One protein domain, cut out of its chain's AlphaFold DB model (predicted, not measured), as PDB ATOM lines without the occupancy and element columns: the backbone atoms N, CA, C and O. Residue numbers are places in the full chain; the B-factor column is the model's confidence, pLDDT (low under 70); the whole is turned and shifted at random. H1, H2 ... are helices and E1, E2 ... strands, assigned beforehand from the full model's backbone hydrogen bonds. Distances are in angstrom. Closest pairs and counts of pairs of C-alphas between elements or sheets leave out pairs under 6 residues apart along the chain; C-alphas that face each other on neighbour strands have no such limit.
ATOM      1  N   ASN A 118     218.448 170.421  96.158       83.31
ATOM      2  CA  ASN A 118     218.180 169.404  97.172       83.31
ATOM      3  C   ASN A 118     216.665 169.278  97.414       83.31
ATOM      4  O   ASN A 118     216.082 170.002  98.216       83.31
ATOM      5  N   VAL A 119     216.020 168.330  96.727       83.19
ATOM      6  CA  VAL A 119     214.554 168.144  96.761       83.19
ATOM      7  C   VAL A 119     214.015 167.849  98.166       83.19
ATOM      8  O   VAL A 119     212.912 168.272  98.499       83.19
ATOM      9  N   ASN A 120     214.761 167.118  98.999       83.50
ATOM     10  CA  ASN A 120     214.290 166.789 100.347       83.50
ATOM     11  C   ASN A 120     214.345 168.011 101.270       83.50
ATOM     12  O   ASN A 120     213.416 168.227 102.041       83.50
ATOM     13  N   MET A 121     215.402 168.817 101.145       87.44
ATOM     14  CA  MET A 121     215.527 170.087 101.858       87.44
ATOM     15  C   MET A 121     214.431 171.059 101.407       87.44
ATOM     16  O   MET A 121     213.741 171.620 102.246       87.44
ATOM     17  N   ALA A 122     214.172 171.157 100.098       85.81
ATOM     18  CA  ALA A 122     213.109 172.003  99.554       85.81
ATOM     19  C   ALA A 122     211.720 171.633 100.100       85.81
ATOM     20  O   ALA A 122     210.964 172.517 100.491       85.81
ATOM     21  N   LYS A 123     211.409 170.334 100.198       86.69
ATOM     22  CA  LYS A 123     210.159 169.859 100.816       86.69
ATOM     23  C   LYS A 123     210.061 170.221 102.292       86.69
ATOM     24  O   LYS A 123     208.995 170.618 102.743       86.69
ATOM     25  N   LEU A 124     211.151 170.075 103.046       87.06
ATOM     26  CA  LEU A 124     211.164 170.475 104.450       87.06
ATOM     27  C   LEU A 124     210.912 171.981 104.578       87.06
ATOM     28  O   LEU A 124     210.063 172.375 105.365       87.06
ATOM     29  N   ILE A 125     211.580 172.812 103.774       89.00
ATOM     30  CA  ILE A 125     211.351 174.263 103.768       89.00
ATOM     31  C   ILE A 125     209.889 174.594 103.452       89.00
ATOM     32  O   ILE A 125     209.309 175.427 104.137       89.00
ATOM     33  N   GLU A 126     209.276 173.939 102.465       88.31
ATOM     34  CA  GLU A 126     207.863 174.153 102.122       88.31
ATOM     35  C   GLU A 126     206.932 173.876 103.316       88.31
ATOM     36  O   GLU A 126     206.063 174.690 103.630       88.31
ATOM     37  N   GLU A 127     207.152 172.776 104.041       87.50
ATOM     38  CA  GLU A 127     206.412 172.470 105.274       87.50
ATOM     39  C   GLU A 127     206.672 173.512 106.373       87.50
ATOM     40  O   GLU A 127     205.741 173.943 107.054       87.50
ATOM     41  N   LEU A 128     207.921 173.965 106.528       89.12
ATOM     42  CA  LEU A 128     208.292 174.976 107.520       89.12
ATOM     43  C   LEU A 128     207.643 176.335 107.225       89.12
ATOM     44  O   LEU A 128     207.119 176.949 108.151       89.12
ATOM     45  N   ILE A 129     207.619 176.774 105.961       88.69
ATOM     46  CA  ILE A 129     206.970 178.025 105.523       88.69
ATOM     47  C   ILE A 129     205.468 177.993 105.826       88.69
ATOM     48  O   ILE A 129     204.892 178.995 106.242       88.69
ATOM     49  N   ASN A 130     204.820 176.839 105.645       87.38
ATOM     50  CA  ASN A 130     203.402 176.677 105.974       87.38
ATOM     51  C   ASN A 130     203.142 176.648 107.488       87.38
ATOM     52  O   ASN A 130     202.020 176.905 107.930       87.38
ATOM     53  N   PHE A 131     204.158 176.300 108.278       86.81
ATOM     54  CA  PHE A 131     204.048 176.124 109.718       86.81
ATOM     55  C   PHE A 131     204.331 177.410 110.508       86.81
ATOM     56  O   PHE A 131     203.643 177.682 111.494       86.81
ATOM     57  N   MET A 132     205.331 178.198 110.105       88.19
ATOM     58  CA  MET A 132     205.769 179.393 110.831       88.19
ATOM     59  C   MET A 132     206.314 180.463 109.888       88.19
ATOM     60  O   MET A 132     206.917 180.152 108.867       88.19
ATOM     61  N   ASP A 133     206.139 181.725 110.277       89.56
ATOM     62  CA  ASP A 133     206.732 182.857 109.575       89.56
ATOM     63  C   ASP A 133     208.183 183.098 110.022       89.56
ATOM     64  O   ASP A 133     208.493 183.099 111.215       89.56
ATOM     65  N   PHE A 134     209.066 183.263 109.045       92.06
ATOM     66  CA  PHE A 134     210.493 183.546 109.196       92.06
ATOM     67  C   PHE A 134     211.029 184.107 107.878       92.06
ATOM     68  O   PHE A 134     210.463 183.853 106.809       92.06
ATOM     69  N   ASP A 135     212.155 184.814 107.943       91.81
ATOM     70  CA  ASP A 135     212.788 185.435 106.775       91.81
ATOM     71  C   ASP A 135     213.892 184.540 106.201       91.81
ATOM     72  O   ASP A 135     214.014 184.378 104.989       91.81
ATOM     73  N   ALA A 136     214.667 183.905 107.082       92.38
ATOM     74  CA  ALA A 136     215.784 183.039 106.728       92.38
ATOM     75  C   ALA A 136     215.800 181.766 107.577       92.38
ATOM     76  O   ALA A 136     215.220 181.720 108.658       92.38
ATOM     77  N   ILE A 137     216.512 180.743 107.109       91.94
ATOM     78  CA  ILE A 137     216.799 179.525 107.876       91.94
ATOM     79  C   ILE A 137     218.308 179.432 108.034       91.94
ATOM     80  O   ILE A 137     219.041 179.665 107.068       91.94
ATOM     81  N   ASP A 138     218.786 179.068 109.219       91.06
ATOM     82  CA  ASP A 138     220.213 178.828 109.381       91.06
ATOM     83  C   ASP A 138     220.674 177.628 108.535       91.06
ATOM     84  O   ASP A 138     220.080 176.548 108.579       91.06
ATOM     85  N   TYR A 139     221.724 177.832 107.729       89.81
ATOM     86  CA  TYR A 139     222.208 176.812 106.794       89.81
ATOM     87  C   TYR A 139     222.637 175.531 107.518       89.81
ATOM     88  O   TYR A 139     222.318 174.430 107.067       89.81
ATOM     89  N   ASP A 140     223.360 175.674 108.632       89.38
ATOM     90  CA  ASP A 140     223.916 174.535 109.365       89.38
ATOM     91  C   ASP A 140     222.805 173.753 110.073       89.38
ATOM     92  O   ASP A 140     222.799 172.521 110.047       89.38
ATOM     93  N   ASP A 141     221.828 174.461 110.635       90.88
ATOM     94  CA  ASP A 141     220.674 173.849 111.291       90.88
ATOM     95  C   ASP A 141     219.824 173.036 110.307       90.88
ATOM     96  O   ASP A 141     219.353 171.941 110.627       90.88
ATOM     97  N   LEU A 142     219.629 173.558 109.092       88.94
ATOM     98  CA  LEU A 142     218.855 172.875 108.063       88.94
ATOM     99  C   LEU A 142     219.578 171.629 107.539       88.94
ATOM    100  O   LEU A 142     218.927 170.610 107.308       88.94
ATOM    101  N   ASP A 143     220.904 171.677 107.385       87.81
ATOM    102  CA  ASP A 143     221.707 170.494 107.047       87.81
ATOM    103  C   ASP A 143     221.623 169.432 108.157       87.81
ATOM    104  O   ASP A 143     221.368 168.253 107.890       87.81
ATOM    105  N   GLU A 144     221.716 169.845 109.424       89.62
ATOM    106  CA  GLU A 144     221.577 168.937 110.565       89.62
ATOM    107  C   GLU A 144     220.179 168.302 110.634       89.62
ATOM    108  O   GLU A 144     220.057 167.088 110.857       89.62
ATOM    109  N   ALA A 145     219.126 169.076 110.362       88.56
ATOM    110  CA  ALA A 145     217.739 168.610 110.333       88.56
ATOM    111  C   ALA A 145     217.502 167.484 109.315       88.56
ATOM    112  O   ALA A 145     216.648 166.619 109.533       88.56
ATOM    113  N   MET A 146     218.288 167.427 108.235       87.25
ATOM    114  CA  MET A 146     218.210 166.335 107.259       87.25
ATOM    115  C   MET A 146     218.708 164.998 107.821       87.25
ATOM    116  O   MET A 146     218.295 163.929 107.352       87.25
ATOM    117  N   THR A 147     219.591 165.038 108.820       87.62
ATOM    118  CA  THR A 147     220.239 163.845 109.384       87.62
ATOM    119  C   THR A 147     219.476 163.231 110.554       87.62
ATOM    120  O   THR A 147     219.568 162.020 110.765       87.62
ATOM    121  N   ARG A 148     218.678 164.027 111.274       89.25
ATOM    122  CA  ARG A 148     217.977 163.606 112.498       89.25
ATOM    123  C   ARG A 148     216.470 163.468 112.286       89.25
ATOM    124  O   ARG A 148     215.935 163.800 111.232       89.25
ATOM    125  N   THR A 149     215.773 162.887 113.264       88.88
ATOM    126  CA  THR A 149     214.357 162.493 113.099       88.88
ATOM    127  C   THR A 149     213.384 163.528 113.650       88.88
ATOM    128  O   THR A 149     212.315 163.723 113.067       88.88
ATOM    129  N   PHE A 150     213.734 164.162 114.764       90.00
ATOM    130  CA  PHE A 150     212.895 165.119 115.474       90.00
ATOM    131  C   PHE A 150     213.544 166.490 115.430       90.00
ATOM    132  O   PHE A 150     214.757 166.597 115.585       90.00
ATOM    133  N   ILE A 151     212.740 167.525 115.238       93.12
ATOM    134  CA  ILE A 151     213.212 168.902 115.184       93.12
ATOM    135  C   ILE A 151     212.365 169.776 116.098       93.12
ATOM    136  O   ILE A 151     211.158 169.568 116.235       93.12
ATOM    137  N   ILE A 152     213.015 170.747 116.723       92.62
ATOM    138  CA  ILE A 152     212.379 171.828 117.465       92.62
ATOM    139  C   ILE A 152     212.637 173.116 116.702       92.62
ATOM    140  O   ILE A 152     213.777 173.399 116.328       92.62
ATOM    141  N   LEU A 153     211.577 173.885 116.493       92.94
ATOM    142  CA  LEU A 153     211.633 175.152 115.781       92.94
ATOM    143  C   LEU A 153     211.668 176.325 116.758       92.94
ATOM    144  O   LEU A 153     210.852 176.397 117.680       92.94
ATOM    145  N   LYS A 154     212.593 177.257 116.531       91.56
ATOM    146  CA  LYS A 154     212.708 178.515 117.272       91.56
ATOM    147  C   LYS A 154     213.051 179.631 116.293       91.56
ATOM    148  O   LYS A 154     214.000 179.492 115.536       91.56
ATOM    149  N   VAL A 155     212.327 180.745 116.331       91.31
ATOM    150  CA  VAL A 155     212.719 181.951 115.587       91.31
ATOM    151  C   VAL A 155     213.568 182.837 116.488       91.31
ATOM    152  O   VAL A 155     213.214 183.069 117.643       91.31
ATOM    153  N   VAL A 156     214.703 183.280 115.956       91.56
ATOM    154  CA  VAL A 156     215.678 184.156 116.605       91.56
ATOM    155  C   VAL A 156     215.668 185.492 115.868       91.56
ATOM    156  O   VAL A 156     215.841 185.528 114.649       91.56
ATOM    157  N   ASP A 157     215.484 186.585 116.604       91.25
ATOM    158  CA  ASP A 157     215.458 187.946 116.061       91.25
ATOM    159  C   ASP A 157     216.691 188.766 116.484       91.25
ATOM    160  O   ASP A 157     217.540 188.314 117.256       91.25
ATOM    161  N   VAL A 158     216.796 189.994 115.969       85.88
ATOM    162  CA  VAL A 158     217.927 190.909 116.219       85.88
ATOM    163  C   VAL A 158     218.118 191.305 117.690       85.88
ATOM    164  O   VAL A 158     219.195 191.786 118.054       85.88
ATOM    165  N   PHE A 159     217.102 191.144 118.538       87.31
ATOM    166  CA  PHE A 159     217.164 191.437 119.972       87.31
ATOM    167  C   PHE A 159     217.568 190.220 120.802       87.31
ATOM    168  O   PHE A 159     217.894 190.359 121.988       87.31
ATOM    169  N   ASP A 160     217.564 189.038 120.197       87.06
ATOM    170  CA  ASP A 160     217.883 187.798 120.870       87.06
ATOM    171  C   ASP A 160     219.402 187.634 121.066       87.06
ATOM    172  O   ASP A 160     220.230 188.027 120.241       87.06
ATOM    173  N   LYS A 161     219.817 187.040 122.188       84.19
ATOM    174  CA  LYS A 161     221.257 186.924 122.523       84.19
ATOM    175  C   LYS A 161     222.002 185.927 121.643       84.19
ATOM    176  O   LYS A 161     223.223 186.002 121.529       84.19
ATOM    177  N   GLU A 162     221.270 184.981 121.073       83.44
ATOM    178  CA  GLU A 162     221.783 183.930 120.190       83.44
ATOM    179  C   GLU A 162     221.896 184.405 118.733       83.44
ATOM    180  O   GLU A 162     222.285 183.640 117.852       83.44
ATOM    181  N   TYR A 163     221.584 185.676 118.476       86.62
ATOM    182  CA  TYR A 163     221.564 186.243 117.145       86.62
ATOM    183  C   TYR A 163     222.926 186.209 116.441       86.62
ATOM    184  O   TYR A 163     223.947 186.696 116.941       86.62
ATOM    185  N   LYS A 164     222.933 185.689 115.211       85.38
ATOM    186  CA  LYS A 164     224.116 185.617 114.351       85.38
ATOM    187  C   LYS A 164     224.170 186.851 113.441       85.38
ATOM    188  O   LYS A 164     223.332 187.031 112.566       85.38
ATOM    189  N   GLN A 165     225.221 187.669 113.575       85.75
ATOM    190  CA  GLN A 165     225.393 188.938 112.833       85.75
ATOM    191  C   GLN A 165     225.331 188.828 111.299       85.75
ATOM    192  O   GLN A 165     225.117 189.842 110.622       85.75
ATOM    193  N   ALA A 166     225.577 187.632 110.757       85.56
ATOM    194  CA  ALA A 166     225.500 187.345 109.328       85.56
ATOM    195  C   ALA A 166     224.078 187.499 108.768       85.56
ATOM    196  O   ALA A 166     223.935 187.780 107.586       85.56
ATOM    197  N   TYR A 167     223.052 187.373 109.612       88.19
ATOM    198  CA  TYR A 167     221.656 187.368 109.186       88.19
ATOM    199  C   TYR A 167     220.953 188.719 109.359       88.19
ATOM    200  O   TYR A 167     219.740 188.784 109.249       88.19
ATOM    201  N   TYR A 168     221.667 189.806 109.657       85.44
ATOM    202  CA  TYR A 168     221.034 191.116 109.878       85.44
ATOM    203  C   TYR A 168     220.428 191.694 108.603       85.44
ATOM    204  O   TYR A 168     221.170 191.733 107.618       85.44
ATOM    205  N   PRO A 169     219.164 192.184 108.621       84.12
ATOM    206  CA  PRO A 169     218.216 192.357 109.753       84.12
ATOM    207  C   PRO A 169     217.085 191.297 109.867       84.12
ATOM    208  O   PRO A 169     215.990 191.606 110.322       84.12
ATOM    209  N   MET A 170     217.318 190.053 109.461       90.62
ATOM    210  CA  MET A 170     216.293 189.011 109.292       90.62
ATOM    211  C   MET A 170     215.921 188.266 110.583       90.62
ATOM    212  O   MET A 170     216.779 188.034 111.445       90.62
ATOM    213  N   ASN A 171     214.673 187.790 110.658       91.94
ATOM    214  CA  ASN A 171     214.229 186.772 111.611       91.94
ATOM    215  C   ASN A 171     214.651 185.382 111.122       91.94
ATOM    216  O   ASN A 171     214.238 184.923 110.053       91.94
ATOM    217  N   VAL A 172     215.475 184.701 111.913       92.81
ATOM    218  CA  VAL A 172     216.101 183.437 111.514       92.81
ATOM    219  C   VAL A 172     215.407 182.272 112.194       92.81
ATOM    220  O   VAL A 172     215.348 182.203 113.422       92.81
ATOM    221  N   LEU A 173     214.935 181.317 111.403       92.88
ATOM    222  CA  LEU A 173     214.517 180.018 111.896       92.88
ATOM    223  C   LEU A 173     215.752 179.201 112.291       92.88
ATOM    224  O   LEU A 173     216.550 178.796 111.442       92.88
ATOM    225  N   HIS A 174     215.863 178.941 113.586       92.88
ATOM    226  CA  HIS A 174     216.796 177.999 114.177       92.88
ATOM    227  C   HIS A 174     216.118 176.630 114.307       92.88
ATOM    228  O   HIS A 174     214.998 176.521 114.825       92.88
ATOM    229  N   ILE A 175     216.805 175.576 113.866       92.31
ATOM    230  CA  ILE A 175     216.297 174.197 113.914       92.31
ATOM    231  C   ILE A 175     217.185 173.377 114.841       92.31
ATOM    232  O   ILE A 175     218.355 173.143 114.564       92.31
ATOM    233  N   ILE A 176     216.624 172.928 115.961       93.31
ATOM    234  CA  ILE A 176     217.348 172.110 116.937       93.31
ATOM    235  C   ILE A 176     216.939 170.658 116.736       93.31
ATOM    236  O   ILE A 176     215.778 170.291 116.920       93.31
ATOM    237  N   SER A 177     217.900 169.833 116.350       93.56
ATOM    238  CA  SER A 177     217.636 168.498 115.824       93.56
ATOM    239  C   SER A 177     217.962 167.401 116.848       93.56
ATOM    240  O   SER A 177     218.969 167.476 117.546       93.56
ATOM    241  N   PHE A 178     217.159 166.335 116.918       93.94
ATOM    242  CA  PHE A 178     217.288 165.225 117.877       93.94
ATOM    243  C   PHE A 178     217.009 163.862 117.229       93.94
ATOM    244  O   PHE A 178     216.184 163.736 116.316       93.94
ATOM    245  N   ASP A 179     217.655 162.813 117.736       91.75
ATOM    246  CA  ASP A 179     217.452 161.445 117.247       91.75
ATOM    247  C   ASP A 179     216.186 160.812 117.827       91.75
ATOM    248  O   ASP A 179     215.501 160.042 117.147       91.75
ATOM    249  N   THR A 180     215.836 161.159 119.069       91.31
ATOM    250  CA  THR A 180     214.695 160.563 119.766       91.31
ATOM    251  C   THR A 180     213.645 161.586 120.196       91.31
ATOM    252  O   THR A 180     213.943 162.726 120.552       91.31
ATOM    253  N   LYS A 181     212.379 161.140 120.241       90.25
ATOM    254  CA  LYS A 181     211.257 161.943 120.753       90.25
ATOM    255  C   LYS A 181     211.505 162.368 122.203       90.25
ATOM    256  O   LYS A 181     211.159 163.475 122.581       90.25
ATOM    257  N   VAL A 182     212.098 161.499 123.022       92.50
ATOM    258  CA  VAL A 182     212.317 161.783 124.448       92.50
ATOM    259  C   VAL A 182     213.271 162.962 124.626       92.50
ATOM    260  O   VAL A 182     212.934 163.880 125.363       92.50
ATOM    261  N   GLU A 183     214.397 162.982 123.909       94.75
ATOM    262  CA  GLU A 183     215.368 164.085 123.978       94.75
ATOM    263  C   GLU A 183     214.748 165.418 123.556       94.75
ATOM    264  O   GLU A 183     214.892 166.408 124.272       94.75
ATOM    265  N   ALA A 184     213.990 165.425 122.455       92.81
ATOM    266  CA  ALA A 184     213.312 166.629 121.982       92.81
ATOM    267  C   ALA A 184     212.308 167.167 123.019       92.81
ATOM    268  O   ALA A 184     212.291 168.359 123.319       92.81
ATOM    269  N   TYR A 185     211.489 166.299 123.622       92.50
ATOM    270  CA  TYR A 185     210.527 166.731 124.642       92.50
ATOM    271  C   TYR A 185     211.212 167.197 125.927       92.50
ATOM    272  O   TYR A 185     210.767 168.177 126.522       92.50
ATOM    273  N   THR A 186     212.281 166.525 126.359       94.94
ATOM    274  CA  THR A 186     213.063 166.949 127.526       94.94
ATOM    275  C   THR A 186     213.651 168.337 127.298       94.94
ATOM    276  O   THR A 186     213.438 169.221 128.124       94.94
ATOM    277  N   TYR A 187     214.287 168.561 126.146       94.56
ATOM    278  CA  TYR A 187     214.834 169.869 125.798       94.56
ATOM    279  C   TYR A 187     213.747 170.947 125.744       94.56
ATOM    280  O   TYR A 187     213.910 172.015 126.335       94.56
ATOM    281  N   ALA A 188     212.616 170.669 125.086       92.56
ATOM    282  CA  ALA A 188     211.508 171.617 124.985       92.56
ATOM    283  C   ALA A 188     210.974 172.027 126.365       92.56
ATOM    284  O   ALA A 188     210.768 173.211 126.620       92.56
ATOM    285  N   LEU A 189     210.804 171.066 127.277       92.94
ATOM    286  CA  LEU A 189     210.352 171.330 128.645       92.94
ATOM    287  C   LEU A 189     211.350 172.183 129.432       92.94
ATOM    288  O   LEU A 189     210.937 173.103 130.136       92.94
ATOM    289  N   GLU A 190     212.647 171.906 129.302       93.94
ATOM    290  CA  GLU A 190     213.711 172.663 129.976       93.94
ATOM    291  C   GLU A 190     213.804 174.115 129.489       93.94
ATOM    292  O   GLU A 190     214.162 175.001 130.265       93.94
ATOM    293  N   HIS A 191     213.426 174.367 128.235       90.56
ATOM    294  CA  HIS A 191     213.514 175.681 127.592       90.56
ATOM    295  C   HIS A 191     212.155 176.385 127.452       90.56
ATOM    296  O   HIS A 191     212.073 177.450 126.844       90.56
ATOM    297  N   GLY A 192     211.083 175.819 128.019       89.62
ATOM    298  CA  GLY A 192     209.740 176.408 127.977       89.62
ATOM    299  C   GLY A 192     209.112 176.458 126.578       89.62
ATOM    300  O   GLY A 192     208.260 177.307 126.322       89.62
ATOM    301  N   ILE A 193     209.522 175.570 125.672       90.00
ATOM    302  CA  ILE A 193     209.040 175.500 124.289       90.00
ATOM    303  C   ILE A 193     207.773 174.633 124.233       90.00
ATOM    304  O   ILE A 193     207.732 173.537 124.797       90.00
ATOM    305  N   SER A 194     206.723 175.111 123.549       88.62
ATOM    306  CA  SER A 194     205.498 174.318 123.365       88.62
ATOM    307  C   SER A 194     205.777 173.064 122.536       88.62
ATOM    308  O   SER A 194     206.518 173.103 121.555       88.62
ATOM    309  N   LYS A 195     205.089 171.968 122.875       85.81
ATOM    310  CA  LYS A 195     205.093 170.724 122.088       85.81
ATOM    311  C   LYS A 195     204.683 170.935 120.626       85.81
ATOM    312  O   LYS A 195     205.046 170.122 119.787       85.81
ATOM    313  N   ASP A 196     203.931 171.998 120.339       86.81
ATOM    314  CA  ASP A 196     203.437 172.294 118.994       86.81
ATOM    315  C   ASP A 196     204.589 172.657 118.046       86.81
ATOM    316  O   ASP A 196     204.468 172.459 116.847       86.81
ATOM    317  N   PHE A 197     205.731 173.101 118.585       88.50
ATOM    318  CA  PHE A 197     206.953 173.401 117.830       88.50
ATOM    319  C   PHE A 197     207.887 172.195 117.673       88.50
ATOM    320  O   PHE A 197     209.015 172.355 117.205       88.50
ATOM    321  N   ILE A 198     207.446 170.999 118.082       87.88
ATOM    322  CA  ILE A 198     208.190 169.750 117.910       87.88
ATOM    323  C   ILE A 198     207.598 169.003 116.718       87.88
ATOM    324  O   ILE A 198     206.473 168.501 116.773       87.88
ATOM    325  N   LEU A 199     208.385 168.879 115.657       86.94
ATOM    326  CA  LEU A 199     207.999 168.171 114.441       86.94
ATOM    327  C   LEU A 199     208.862 166.924 114.267       86.94
ATOM    328  O   LEU A 199     209.993 166.842 114.753       86.94
ATOM    329  N   ASN A 200     208.353 165.939 113.530       82.75
ATOM    330  CA  ASN A 200     209.264 165.022 112.853       82.75
ATOM    331  C   ASN A 200     209.815 165.691 111.578       82.75
ATOM    332  O   ASN A 200     209.206 166.614 111.038       82.75
ATOM    333  N   ARG A 201     210.937 165.201 111.045       71.06
ATOM    334  CA  ARG A 201     211.547 165.730 109.806       71.06
ATOM    335  C   ARG A 201     210.644 165.686 108.561       71.06
ATOM    336  O   ARG A 201     211.016 166.200 107.517       71.06
ATOM    337  N   TYR A 202     209.504 164.997 108.642       69.69
ATOM    338  CA  TYR A 202     208.506 164.907 107.576       69.69
ATOM    339  C   TYR A 202     207.381 165.944 107.740       69.69
ATOM    340  O   TYR A 202     206.368 165.836 107.057       69.69
ATOM    341  N   GLY A 203     207.526 166.909 108.656       56.62
ATOM    342  CA  GLY A 203     206.551 167.981 108.877       56.62
ATOM    343  C   GLY A 203     205.294 167.546 109.637       56.62
ATOM    344  O   GLY A 203     204.341 168.309 109.753       56.62
ATOM    345  N   HIS A 204     205.250 166.327 110.182       59.06
ATOM    346  CA  HIS A 204     204.084 165.864 110.930       59.06
ATOM    347  C   HIS A 204     204.190 166.237 112.416       59.06
ATOM    348  O   HIS A 204     205.159 165.875 113.092       59.06
TER     349      HIS A 204
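What this domain is: This is residues 118 to 204 of the 206 residues of an uncharacterized protein of Turicibacter sp. H121 (UniProt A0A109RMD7). A small antiparallel sheet, E2-E1-E3, is the middle of three layers, with H2 over one face and H3 over the other. H1 lies farther out and meets H2 with residues 120 to 121. The 87 printed residues run H1 H2 E1 E2 H3 E3, mixed, compact with radius of gyration 12.5 A, spanning 33 by 33 by 20 A.

How they stand to each other: H1, residues 119 to 131, only just touches H2, residues 139 to 147, with 3 pairs of C-alphas within 8 A, the closest Met 121 and Met 146, 7.1 A. E1, residues 150 to 156, and E2, residues 172 to 178, form a hairpin; N 152 and O 176 are 2.8 A apart. H2 is on this sheet, height 8.1 A. H3, residues 181 to 190, is on the opposite face, height 9.3 A. E3, residues 198 to 200, is antiparallel to E1; N 151 and O 199 are 2.9 A apart. E2, H3, E3 make a split strand-helix-strand unit, E1 between its strands, with a right-handed crossover. Every O i to N i+4 pair is within hydrogen-bond range in H1 and H3, and 4 of 5 in H2.

Where its parts are: H1 begins at C-alpha 119 (214.554, 168.144, 96.761) and measures 18.5 A; E1 and E2 each measure 19.3 A. E3 ends at C-alpha 200 (209.264, 165.022, 112.853).

The domain as a whole: The printed part has no cut. The long link is E1 to E2. Residues 202 to 204 have pLDDT under 70.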